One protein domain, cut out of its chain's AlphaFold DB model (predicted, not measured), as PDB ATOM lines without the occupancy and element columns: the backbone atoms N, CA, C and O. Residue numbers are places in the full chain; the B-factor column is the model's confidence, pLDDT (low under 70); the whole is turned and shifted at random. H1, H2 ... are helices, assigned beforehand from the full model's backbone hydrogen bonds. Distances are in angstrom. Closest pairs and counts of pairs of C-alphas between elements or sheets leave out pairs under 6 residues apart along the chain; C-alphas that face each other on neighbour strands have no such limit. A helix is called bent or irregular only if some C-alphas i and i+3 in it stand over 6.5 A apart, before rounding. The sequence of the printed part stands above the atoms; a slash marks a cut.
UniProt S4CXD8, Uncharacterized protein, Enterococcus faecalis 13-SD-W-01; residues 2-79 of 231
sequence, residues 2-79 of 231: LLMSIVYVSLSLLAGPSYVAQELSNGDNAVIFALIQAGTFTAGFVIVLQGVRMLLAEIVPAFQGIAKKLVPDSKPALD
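This is residues 2 to 79 of the 231 residues of an uncharacterized protein of Enterococcus faecalis 13-SD-W-01 (UniProt S4CXD8). This is one long helix, H3, with a small head of two shorter helices, H1 and H2, at the end where H3 begins; H1 folds back at a slant over the first part of H3, residues 30 to 42, and beyond the head H3 makes a long arm, of which residues 43 to 51 stand free. At the far end of H3, residues 71 to 79 fold back with no named element. The printed part has 78 residues with three named helices, H1, H2 and H3 in that order along the chain, and no named strand; the class is all helix. The whole is extended, with a radius of gyration of the C-alphas of 21.2 A, and its outline is a rod spanning 64 by 21 by 17 A.

Start with H3, residues 30 to 70, and look near residue 60, where it has a kink of 29 degrees. It is neither bent nor irregular, but only just: C-alphas 57 and 60 are 6.1 A apart. Go back to residues 30 to 42 of H3, the part that touches H1, residues 2 to 15; the closest C-alphas of the two are those of Met 4 and Ala 38, 5.0 A apart. H1 and H3 run opposite ways at a steep tilt of 47 degrees. Next look at H2, residues 17 to 24, which touches H3 with residues 30 to 31 of H3 alone; the closest C-alphas are those of Pro 17 and Ala 30, 5.3 A apart. H2 and H3 run the same way at a steep tilt of 57 degrees. H1 and H2 are close but not clearly touching, with the C-alphas of Ser 12 and Val 20 closest at 6.6 A. Their lines stand about perpendicular, at 85 degrees. In H1 and H2 every O i to N i+4 pair is within hydrogen-bond range, and in H3 35 of 37 pairs are.

Find C-alpha 30 at (-68.732, -30.781, 93.789); from there H3 runs 57.2 A to C-alpha 70 at (-52.483, -81.140, 72.065). H1 begins at C-alpha 2, at (-72.000, -47.098, 97.392), and is 20.0 A long to Ala 15. H2 runs 10.0 A from Pro 17 to Leu 24; it is neither bent nor irregular, but only just, with C-alphas 21 and 24 at 6.1 A.

Look from Ser 18 to Lys 69 for the two C-alphas farthest apart, 63.6 A. Residues 43 to 51, which belong to H3, stand free. The links H1 to H2 and H2 to H3 are tight, and the printed part has no cut. The mean pLDDT of the printed part is 87.5, and no printed residue is under 70.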
ATOM      1  N   LEU A   2     -72.098 -47.665  96.033       86.19
ATOM      2  CA  LEU A   2     -72.000 -47.098  97.392       86.19
ATOM      3  C   LEU A   2     -70.558 -46.885  97.901       86.19
ATOM      4  O   LEU A   2     -70.221 -45.793  98.345       86.19
ATOM      5  N   LEU A   3     -69.681 -47.887  97.741       84.69
ATOM      6  CA  LEU A   3     -68.252 -47.761  98.070       84.69
ATOM      7  C   LEU A   3     -67.575 -46.632  97.265       84.69
ATOM      8  O   LEU A   3     -66.826 -45.841  97.824       84.69
ATOM      9  N   MET A   4     -67.868 -46.535  95.964       87.19
ATOM     10  CA  MET A   4     -67.293 -45.510  95.084       87.19
ATOM     11  C   MET A   4     -67.799 -44.119  95.441       87.19
ATOM     12  O   MET A   4     -67.015 -43.182  95.470       87.19
ATOM     13  N   SER A   5     -69.082 -43.982  95.771       89.94
ATOM     14  CA  SER A   5     -69.656 -42.711  96.203       89.94
ATOM     15  C   SER A   5     -68.959 -42.197  97.459       89.94
ATOM     16  O   SER A   5     -68.577 -41.035  97.490       89.94
ATOM     17  N   ILE A   6     -68.711 -43.062  98.451       90.00
ATOM     18  CA  ILE A   6     -67.967 -42.682  99.662       90.00
ATOM     19  C   ILE A   6     -66.565 -42.182  99.299       90.00
ATOM     20  O   ILE A   6     -66.152 -41.128  99.777       90.00
ATOM     21  N   VAL A   7     -65.844 -42.902  98.435       87.00
ATOM     22  CA  VAL A   7     -64.472 -42.535  98.059       87.00
ATOM     23  C   VAL A   7     -64.425 -41.229  97.261       87.00
ATOM     24  O   VAL A   7     -63.726 -40.303  97.664       87.00
ATOM     25  N   TYR A   8     -65.184 -41.111  96.170       89.50
ATOM     26  CA  TYR A   8     -65.161 -39.923  95.311       89.50
ATOM     27  C   TYR A   8     -65.683 -38.674  96.027       89.50
ATOM     28  O   TYR A   8     -65.113 -37.601  95.846       89.50
ATOM     29  N   VAL A   9     -66.719 -38.793  96.867       91.81
ATOM     30  CA  VAL A   9     -67.199 -37.659  97.675       91.81
ATOM     31  C   VAL A   9     -66.128 -37.239  98.679       91.81
ATOM     32  O   VAL A   9     -65.843 -36.051  98.785       91.81
ATOM     33  N   SER A  10     -65.476 -38.188  99.357       89.31
ATOM     34  CA  SER A  10     -64.389 -37.863 100.292       89.31
ATOM     35  C   SER A  10     -63.235 -37.144  99.589       89.31
ATOM     36  O   SER A  10     -62.777 -36.113 100.070       89.31
ATOM     37  N   LEU A  11     -62.802 -37.636  98.424       87.62
ATOM     38  CA  LEU A  11     -61.740 -37.006  97.631       87.62
ATOM     39  C   LEU A  11     -62.135 -35.612  97.135       87.62
ATOM     40  O   LEU A  11     -61.329 -34.690  97.209       87.62
ATOM     41  N   SER A  12     -63.375 -35.439  96.676       90.12
ATOM     42  CA  SER A  12     -63.897 -34.146  96.224       90.12
ATOM     43  C   SER A  12     -63.932 -33.106  97.348       90.12
ATOM     44  O   SER A  12     -63.562 -31.954  97.131       90.12
ATOM     45  N   LEU A  13     -64.317 -33.511  98.562       90.19
ATOM     46  CA  LEU A  13     -64.305 -32.629  99.728       90.19
ATOM     47  C   LEU A  13     -62.877 -32.273 100.162       90.19
ATOM     48  O   LEU A  13     -62.614 -31.111 100.466       90.19
ATOM     49  N   LEU A  14     -61.953 -33.240 100.152       89.25
ATOM     50  CA  LEU A  14     -60.544 -33.022 100.506       89.25
ATOM     51  C   LEU A  14     -59.804 -32.137  99.495       89.25
ATOM     52  O   LEU A  14     -58.961 -31.341  99.896       89.25
ATOM     53  N   ALA A  15     -60.129 -32.243  98.204       87.44
ATOM     54  CA  ALA A  15     -59.572 -31.385  97.156       87.44
ATOM     55  C   ALA A  15     -60.061 -29.927  97.248       87.44
ATOM     56  O   ALA A  15     -59.452 -29.034  96.665       87.44
ATOM     57  N   GLY A  16     -61.149 -29.679  97.983       88.81
ATOM     58  CA  GLY A  16     -61.791 -28.376  98.092       88.81
ATOM     59  C   GLY A  16     -62.967 -28.246  97.116       88.81
ATOM     60  O   GLY A  16     -62.758 -28.241  95.901       88.81
ATOM     61  N   PRO A  17     -64.210 -28.062  97.605       86.50
ATOM     62  CA  PRO A  17     -65.391 -27.949  96.748       86.50
ATOM     63  C   PRO A  17     -65.300 -26.833  95.702       86.50
ATOM     64  O   PRO A  17     -65.783 -27.009  94.589       86.50
ATOM     65  N   SER A  18     -64.650 -25.712  96.034       86.25
ATOM     66  CA  SER A  18     -64.441 -24.595  95.104       86.25
ATOM     67  C   SER A  18     -63.486 -24.949  93.964       86.25
ATOM     68  O   SER A  18     -63.741 -24.568  92.828       86.25
ATOM     69  N   TYR A  19     -62.422 -25.707  94.252       90.56
ATOM     70  CA  TYR A  19     -61.479 -26.175  93.235       90.56
ATOM     71  C   TYR A  19     -62.165 -27.142  92.270       90.56
ATOM     72  O   TYR A  19     -62.082 -26.981  91.058       90.56
ATOM     73  N   VAL A  20     -62.926 -28.100  92.808       89.12
ATOM     74  CA  VAL A  20     -63.703 -29.037  91.985       89.12
ATOM     75  C   VAL A  20     -64.717 -28.282  91.123       89.12
ATOM     76  O   VAL A  20     -64.793 -28.556  89.931       89.12
ATOM     77  N   ALA A  21     -65.435 -27.312  91.701       87.31
ATOM     78  CA  ALA A  21     -66.416 -26.495  90.989       87.31
ATOM     79  C   ALA A  21     -65.806 -25.731  89.804       87.31
ATOM     80  O   ALA A  21     -66.387 -25.698  88.724       87.31
ATOM     81  N   GLN A  22     -64.644 -25.109  90.000       87.44
ATOM     82  CA  GLN A  22     -64.049 -24.215  89.006       87.44
ATOM     83  C   GLN A  22     -63.235 -24.961  87.947       87.44
ATOM     84  O   GLN A  22     -63.336 -24.633  86.770       87.44
ATOM     85  N   GLU A  23     -62.480 -25.982  88.351       90.00
ATOM     86  CA  GLU A  23     -61.458 -26.605  87.500       90.00
ATOM     87  C   GLU A  23     -61.861 -27.984  86.959       90.00
ATOM     88  O   GLU A  23     -61.290 -28.447  85.974       90.00
ATOM     89  N   LEU A  24     -62.822 -28.675  87.590       88.25
ATOM     90  CA  LEU A  24     -63.135 -30.078  87.267       88.25
ATOM     91  C   LEU A  24     -64.584 -30.315  86.831       88.25
ATOM     92  O   LEU A  24     -64.830 -31.172  85.982       88.25
ATOM     93  N   SER A  25     -65.547 -29.599  87.414       85.19
ATOM     94  CA  SER A  25     -66.980 -29.821  87.189       85.19
ATOM     95  C   SER A  25     -67.653 -28.742  86.338       85.19
ATOM     96  O   SER A  25     -68.872 -28.764  86.202       85.19
ATOM     97  N   ASN A  26     -66.892 -27.812  85.748       86.69
ATOM     98  CA  ASN A  26     -67.412 -26.731  84.897       86.69
ATOM     99  C   ASN A  26     -68.526 -25.892  85.562       86.69
ATOM    100  O   ASN A  26     -69.465 -25.455  84.900       86.69
ATOM    101  N   GLY A  27     -68.431 -25.670  86.872       82.00
ATOM    102  CA  GLY A  27     -69.390 -24.900  87.667       82.00
ATOM    103  C   GLY A  27     -70.436 -25.737  88.407       82.00
ATOM    104  O   GLY A  27     -71.166 -25.185  89.231       82.00
ATOM    105  N   ASP A  28     -70.501 -27.053  88.181       85.69
ATOM    106  CA  ASP A  28     -71.451 -27.925  88.877       85.69
ATOM    107  C   ASP A  28     -71.059 -28.175  90.341       85.69
ATOM    108  O   ASP A  28     -69.887 -28.139  90.728       85.69
ATOM    109  N   ASN A  29     -72.048 -28.507  91.175       90.50
ATOM    110  CA  ASN A  29     -71.819 -28.821  92.583       90.50
ATOM    111  C   ASN A  29     -70.844 -30.005  92.750       90.50
ATOM    112  O   ASN A  29     -71.074 -31.093  92.221       90.50
ATOM    113  N   ALA A  30     -69.805 -29.810  93.567       90.12
ATOM    114  CA  ALA A  30     -68.732 -30.781  93.789       90.12
ATOM    115  C   ALA A  30     -69.223 -32.171  94.244       90.12
ATOM    116  O   ALA A  30     -68.715 -33.192  93.781       90.12
ATOM    117  N   VAL A  31     -70.254 -32.235  95.095       90.94
ATOM    118  CA  VAL A  31     -70.823 -33.507  95.573       90.94
ATOM    119  C   VAL A  31     -71.579 -34.218  94.454       90.94
ATOM    120  O   VAL A  31     -71.429 -35.427  94.285       90.94
ATOM    121  N   ILE A  32     -72.364 -33.481  93.664       91.81
ATOM    122  CA  ILE A  32     -73.096 -34.045  92.521       91.81
ATOM    123  C   ILE A  32     -72.104 -34.571  91.483       91.81
ATOM    124  O   ILE A  32     -72.228 -35.713  91.041       91.81
ATOM    125  N   PHE A  33     -71.072 -33.788  91.165       92.69
ATOM    126  CA  PHE A  33     -69.992 -34.210  90.282       92.69
ATOM    127  C   PHE A  33     -69.325 -35.498  90.782       92.69
ATOM    128  O   PHE A  33     -69.199 -36.462  90.027       92.69
ATOM    129  N   ALA A  34     -68.976 -35.569  92.068       92.94
ATOM    130  CA  ALA A  34     -68.385 -36.764  92.668       92.94
ATOM    131  C   ALA A  34     -69.301 -37.999  92.578       92.94
ATOM    132  O   ALA A  34     -68.822 -39.107  92.323       92.94
ATOM    133  N   LEU A  35     -70.616 -37.828  92.747       94.00
ATOM    134  CA  LEU A  35     -71.589 -38.911  92.584       94.00
ATOM    135  C   LEU A  35     -71.688 -39.387  91.132       94.00
ATOM    136  O   LEU A  35     -71.758 -40.599  90.905       94.00
ATOM    137  N   ILE A  36     -71.644 -38.469  90.162       93.81
ATOM    138  CA  ILE A  36     -71.601 -38.806  88.734       93.81
ATOM    139  C   ILE A  36     -70.324 -39.594  88.427       93.81
ATOM    140  O   ILE A  36     -70.416 -40.681  87.863       93.81
ATOM    141  N   GLN A  37     -69.151 -39.129  88.870       92.69
ATOM    142  CA  GLN A  37     -67.882 -39.840  88.665       92.69
ATOM    143  C   GLN A  37     -67.882 -41.237  89.304       92.69
ATOM    144  O   GLN A  37     -67.485 -42.216  88.669       92.69
ATOM    145  N   ALA A  38     -68.411 -41.369  90.525       92.06
ATOM    146  CA  ALA A  38     -68.588 -42.666  91.177       92.06
ATOM    147  C   ALA A  38     -69.524 -43.603  90.390       92.06
ATOM    148  O   ALA A  38     -69.292 -44.820  90.336       92.06
ATOM    149  N   GLY A  39     -70.583 -43.051  89.793       93.94
ATOM    150  CA  GLY A  39     -71.503 -43.750  88.899       93.94
ATOM    151  C   GLY A  39     -70.809 -44.231  87.626       93.94
ATOM    152  O   GLY A  39     -70.860 -45.424  87.331       93.94
ATOM    153  N   THR A  40     -70.090 -43.345  86.937       93.69
ATOM    154  CA  THR A  40     -69.329 -43.639  85.714       93.69
ATOM    155  C   THR A  40     -68.280 -44.720  85.947       93.69
ATOM    156  O   THR A  40     -68.232 -45.699  85.203       93.69
ATOM    157  N   PHE A  41     -67.499 -44.614  87.027       90.31
ATOM    158  CA  PHE A  41     -66.536 -45.649  87.398       90.31
ATOM    159  C   PHE A  41     -67.236 -46.985  87.676       90.31
ATOM    160  O   PHE A  41     -66.809 -48.026  87.182       90.31
ATOM    161  N   THR A  42     -68.340 -46.971  88.435       90.38
ATOM    162  CA  THR A  42     -69.113 -48.193  88.716       90.38
ATOM    163  C   THR A  42     -69.634 -48.823  87.422       90.38
ATOM    164  O   THR A  42     -69.548 -50.040  87.276       90.38
ATOM    165  N   ALA A  43     -70.160 -48.029  86.489       93.56
ATOM    166  CA  ALA A  43     -70.663 -48.511  85.207       93.56
ATOM    167  C   ALA A  43     -69.542 -49.145  84.372       93.56
ATOM    168  O   ALA A  43     -69.689 -50.282  83.927       93.56
ATOM    169  N   GLY A  44     -68.395 -48.470  84.248       91.44
ATOM    170  CA  GLY A  44     -67.210 -49.019  83.584       91.44
ATOM    171  C   GLY A  44     -66.737 -50.324  84.228       91.44
ATOM    172  O   GLY A  44     -66.504 -51.312  83.539       91.44
ATOM    173  N   PHE A  45     -66.689 -50.375  85.560       88.75
ATOM    174  CA  PHE A  45     -66.312 -51.583  86.292       88.75
ATOM    175  C   PHE A  45     -67.287 -52.746  86.063       88.75
ATOM    176  O   PHE A  45     -66.864 -53.886  85.879       88.75
ATOM    177  N   VAL A  46     -68.596 -52.480  86.028       90.25
ATOM    178  CA  VAL A  46     -69.608 -53.500  85.710       90.25
ATOM    179  C   VAL A  46     -69.434 -54.012  84.283       90.25
ATOM    180  O   VAL A  46     -69.501 -55.222  84.079       90.25
ATOM    181  N   ILE A  47     -69.162 -53.132  83.315       93.12
ATOM    182  CA  ILE A  47     -68.869 -53.531  81.931       93.12
ATOM    183  C   ILE A  47     -67.657 -54.468  81.896       93.12
ATOM    184  O   ILE A  47     -67.737 -55.528  81.280       93.12
ATOM    185  N   VAL A  48     -66.578 -54.144  82.619       89.88
ATOM    186  CA  VAL A  48     -65.398 -55.018  82.736       89.88
ATOM    187  C   VAL A  48     -65.774 -56.377  83.331       89.88
ATOM    188  O   VAL A  48     -65.428 -57.407  82.758       89.88
ATOM    189  N   LEU A  49     -66.521 -56.417  84.438       89.00
ATOM    190  CA  LEU A  49     -66.921 -57.682  85.063       89.00
ATOM    191  C   LEU A  49     -67.779 -58.554  84.138       89.00
ATOM    192  O   LEU A  49     -67.593 -59.772  84.109       89.00
ATOM    193  N   GLN A  50     -68.712 -57.954  83.396       91.56
ATOM    194  CA  GLN A  50     -69.550 -58.690  82.449       91.56
ATOM    195  C   GLN A  50     -68.749 -59.163  81.237       91.56
ATOM    196  O   GLN A  50     -68.880 -60.321  80.843       91.56
ATOM    197  N   GLY A  51     -67.872 -58.313  80.699       90.75
ATOM    198  CA  GLY A  51     -66.982 -58.665  79.595       90.75
ATOM    199  C   GLY A  51     -66.068 -59.834  79.950       90.75
ATOM    200  O   GLY A  51     -66.001 -60.808  79.206       90.75
ATOM    201  N   VAL A  52     -65.442 -59.802  81.132       88.81
ATOM    202  CA  VAL A  52     -64.597 -60.903  81.618       88.81
ATOM    203  C   VAL A  52     -65.410 -62.187  81.759       88.81
ATOM    204  O   VAL A  52     -64.991 -63.223  81.258       88.81
ATOM    205  N   ARG A  53     -66.584 -62.152  82.400       88.38
ATOM    206  CA  ARG A  53     -67.417 -63.357  82.579       88.38
ATOM    207  C   ARG A  53     -67.843 -63.974  81.249       88.38
ATOM    208  O   ARG A  53     -67.780 -65.193  81.115       88.38
ATOM    209  N   MET A  54     -68.240 -63.143  80.288       93.00
ATOM    210  CA  MET A  54     -68.599 -63.581  78.939       93.00
ATOM    211  C   MET A  54     -67.402 -64.222  78.233       93.00
ATOM    212  O   MET A  54     -67.510 -65.334  77.727       93.00
ATOM    213  N   LEU A  55     -66.243 -63.561  78.259       90.06
ATOM    214  CA  LEU A  55     -65.016 -64.070  77.654       90.06
ATOM    215  C   LEU A  55     -64.612 -65.420  78.258       90.06
ATOM    216  O   LEU A  55     -64.284 -66.345  77.522       90.06
ATOM    217  N   LEU A  56     -64.678 -65.571  79.584       86.88
ATOM    218  CA  LEU A  56     -64.351 -66.832  80.256       86.88
ATOM    219  C   LEU A  56     -65.292 -67.973  79.863       86.88
ATOM    220  O   LEU A  56     -64.828 -69.106  79.732       86.88
ATOM    221  N   ALA A  57     -66.581 -67.682  79.673       89.25
ATOM    222  CA  ALA A  57     -67.575 -68.681  79.295       89.25
ATOM    223  C   ALA A  57     -67.273 -69.325  77.933       89.25
ATOM    224  O   ALA A  57     -67.540 -70.509  77.762       89.25
ATOM    225  N   GLU A  58     -66.656 -68.583  77.011       91.94
ATOM    226  CA  GLU A  58     -66.293 -69.080  75.679       91.94
ATOM    227  C   GLU A  58     -64.855 -69.614  75.623       91.94
ATOM    228  O   GLU A  58     -64.587 -70.696  75.092       91.94
ATOM    229  N   ILE A  59     -63.903 -68.882  76.210       87.56
ATOM    230  CA  ILE A  59     -62.476 -69.197  76.106       87.56
ATOM    231  C   ILE A  59     -62.111 -70.445  76.916       87.56
ATOM    232  O   ILE A  59     -61.337 -71.274  76.436       87.56
ATOM    233  N   VAL A  60     -62.663 -70.635  78.120       86.50
ATOM    234  CA  VAL A  60     -62.298 -71.788  78.962       86.50
ATOM    235  C   VAL A  60     -62.700 -73.122  78.308       86.50
ATOM    236  O   VAL A  60     -61.827 -73.992  78.197       86.50
ATOM    237  N   PRO A  61     -63.938 -73.315  77.805       87.44
ATOM    238  CA  PRO A  61     -64.298 -74.530  77.070       87.44
ATOM    239  C   PRO A  61     -63.504 -74.712  75.772       87.44
ATOM    240  O   PRO A  61     -63.080 -75.831  75.473       87.44
ATOM    241  N   ALA A  62     -63.246 -73.631  75.026       89.12
ATOM    242  CA  ALA A  62     -62.451 -73.687  73.800       89.12
ATOM    243  C   ALA A  62     -61.021 -74.192  74.070       89.12
ATOM    244  O   ALA A  62     -60.545 -75.110  73.393       89.12
ATOM    245  N   PHE A  63     -60.360 -73.672  75.112       85.25
ATOM    246  CA  PHE A  63     -59.040 -74.155  75.524       85.25
ATOM    247  C   PHE A  63     -59.078 -75.601  76.003       85.25
ATOM    248  O   PHE A  63     -58.196 -76.369  75.637       85.25
ATOM    249  N   GLN A  64     -60.097 -76.010  76.759       81.75
ATOM    250  CA  GLN A  64     -60.240 -77.410  77.170       81.75
ATOM    251  C   GLN A  64     -60.414 -78.354  75.969       81.75
ATOM    252  O   GLN A  64     -59.895 -79.471  75.993       81.75
ATOM    253  N   GLY A  65     -61.099 -77.916  74.909       84.62
ATOM    254  CA  GLY A  65     -61.237 -78.667  73.659       84.62
ATOM    255  C   GLY A  65     -59.897 -78.911  72.961       84.62
ATOM    256  O   GLY A  65     -59.602 -80.041  72.573       84.62
ATOM    257  N   ILE A  66     -59.056 -77.876  72.854       84.56
ATOM    258  CA  ILE A  66     -57.718 -77.973  72.247       84.56
ATOM    259  C   ILE A  66     -56.750 -78.744  73.161       84.56
ATOM    260  O   ILE A  66     -56.032 -79.633  72.694       84.56
ATOM    261  N   ALA A  67     -56.752 -78.449  74.463       81.38
ATOM    262  CA  ALA A  67     -55.861 -79.050  75.455       81.38
ATOM    263  C   ALA A  67     -56.000 -80.576  75.503       81.38
ATOM    264  O   ALA A  67     -54.991 -81.274  75.515       81.38
ATOM    265  N   LYS A  68     -57.226 -81.113  75.405       79.44
ATOM    266  CA  LYS A  68     -57.473 -82.567  75.352       79.44
ATOM    267  C   LYS A  68     -56.740 -83.283  74.213       79.44
ATOM    268  O   LYS A  68     -56.483 -84.477  74.333       79.44
ATOM    269  N   LYS A  69     -56.423 -82.586  73.117       81.00
ATOM    270  CA  LYS A  69     -55.749 -83.166  71.946       81.00
ATOM    271  C   LYS A  69     -54.256 -82.844  71.889       81.00
ATOM    272  O   LYS A  69     -53.488 -83.698  71.458       81.00
ATOM    273  N   LEU A  70     -53.852 -81.629  72.272       80.75
ATOM    274  CA  LEU A  70     -52.483 -81.140  72.065       80.75
ATOM    275  C   LEU A  70     -51.620 -81.172  73.335       80.75
ATOM    276  O   LEU A  70     -50.455 -81.548  73.265       80.75
ATOM    277  N   VAL A  71     -52.177 -80.775  74.485       77.75
ATOM    278  CA  VAL A  71     -51.449 -80.672  75.762       77.75
ATOM    279  C   VAL A  71     -52.384 -81.082  76.909       77.75
ATOM    280  O   VAL A  71     -53.009 -80.209  77.533       77.75
ATOM    281  N   PRO A  72     -52.520 -82.400  77.170       70.00
ATOM    282  CA  PRO A  72     -53.343 -82.915  78.259       70.00
ATOM    283  C   PRO A  72     -52.938 -82.273  79.591       70.00
ATOM    284  O   PRO A  72     -51.763 -81.983  79.808       70.00
ATOM    285  N   ASP A  73     -53.918 -82.016  80.456       72.88
ATOM    286  CA  ASP A  73     -53.739 -81.430  81.797       72.88
ATOM    287  C   ASP A  73     -53.177 -79.994  81.857       72.88
ATOM    288  O   ASP A  73     -52.899 -79.477  82.944       72.88
ATOM    289  N   SER A  74     -53.054 -79.297  80.720       77.56
ATOM    290  CA  SER A  74     -52.678 -77.880  80.721       77.56
ATOM    291  C   SER A  74     -53.782 -76.994  81.313       77.56
ATOM    292  O   SER A  74     -54.974 -77.174  81.055       77.56
ATOM    293  N   LYS A  75     -53.376 -76.010  82.124       77.00
ATOM    294  CA  LYS A  75     -54.263 -74.977  82.673       77.00
ATOM    295  C   LYS A  75     -54.022 -73.668  81.915       77.00
ATOM    296  O   LYS A  75     -52.877 -73.217  81.892       77.00
ATOM    297  N   PRO A  76     -55.050 -73.059  81.302       76.94
ATOM    298  CA  PRO A  76     -54.875 -71.812  80.567       76.94
ATOM    299  C   PRO A  76     -54.534 -70.667  81.528       76.94
ATOM    300  O   PRO A  76     -55.235 -70.454  82.518       76.94
ATOM    301  N   ALA A  77     -53.463 -69.933  81.228       82.94
ATOM    302  CA  ALA A  77     -53.152 -68.669  81.886       82.94
ATOM    303  C   ALA A  77     -53.936 -67.553  81.186       82.94
ATOM    304  O   ALA A  77     -53.792 -67.350  79.981       82.94
ATOM    305  N   LEU A  78     -54.797 -66.871  81.936       84.81
ATOM    306  CA  LEU A  78     -55.633 -65.773  81.457       84.81
ATOM    307  C   LEU A  78     -55.300 -64.506  82.242       84.81
ATOM    308  O   LEU A  78     -54.737 -64.586  83.335       84.81
ATOM    309  N   ASP A  79     -55.647 -63.355  81.670       88.69
ATOM    310  CA  ASP A  79     -55.313 -62.054  82.245       88.69
ATOM    311  C   ASP A  79     -55.937 -61.862  83.637       88.69
ATOM    312  O   ASP A  79     -56.991 -62.424  83.961       88.69
TER     313      ASP A  79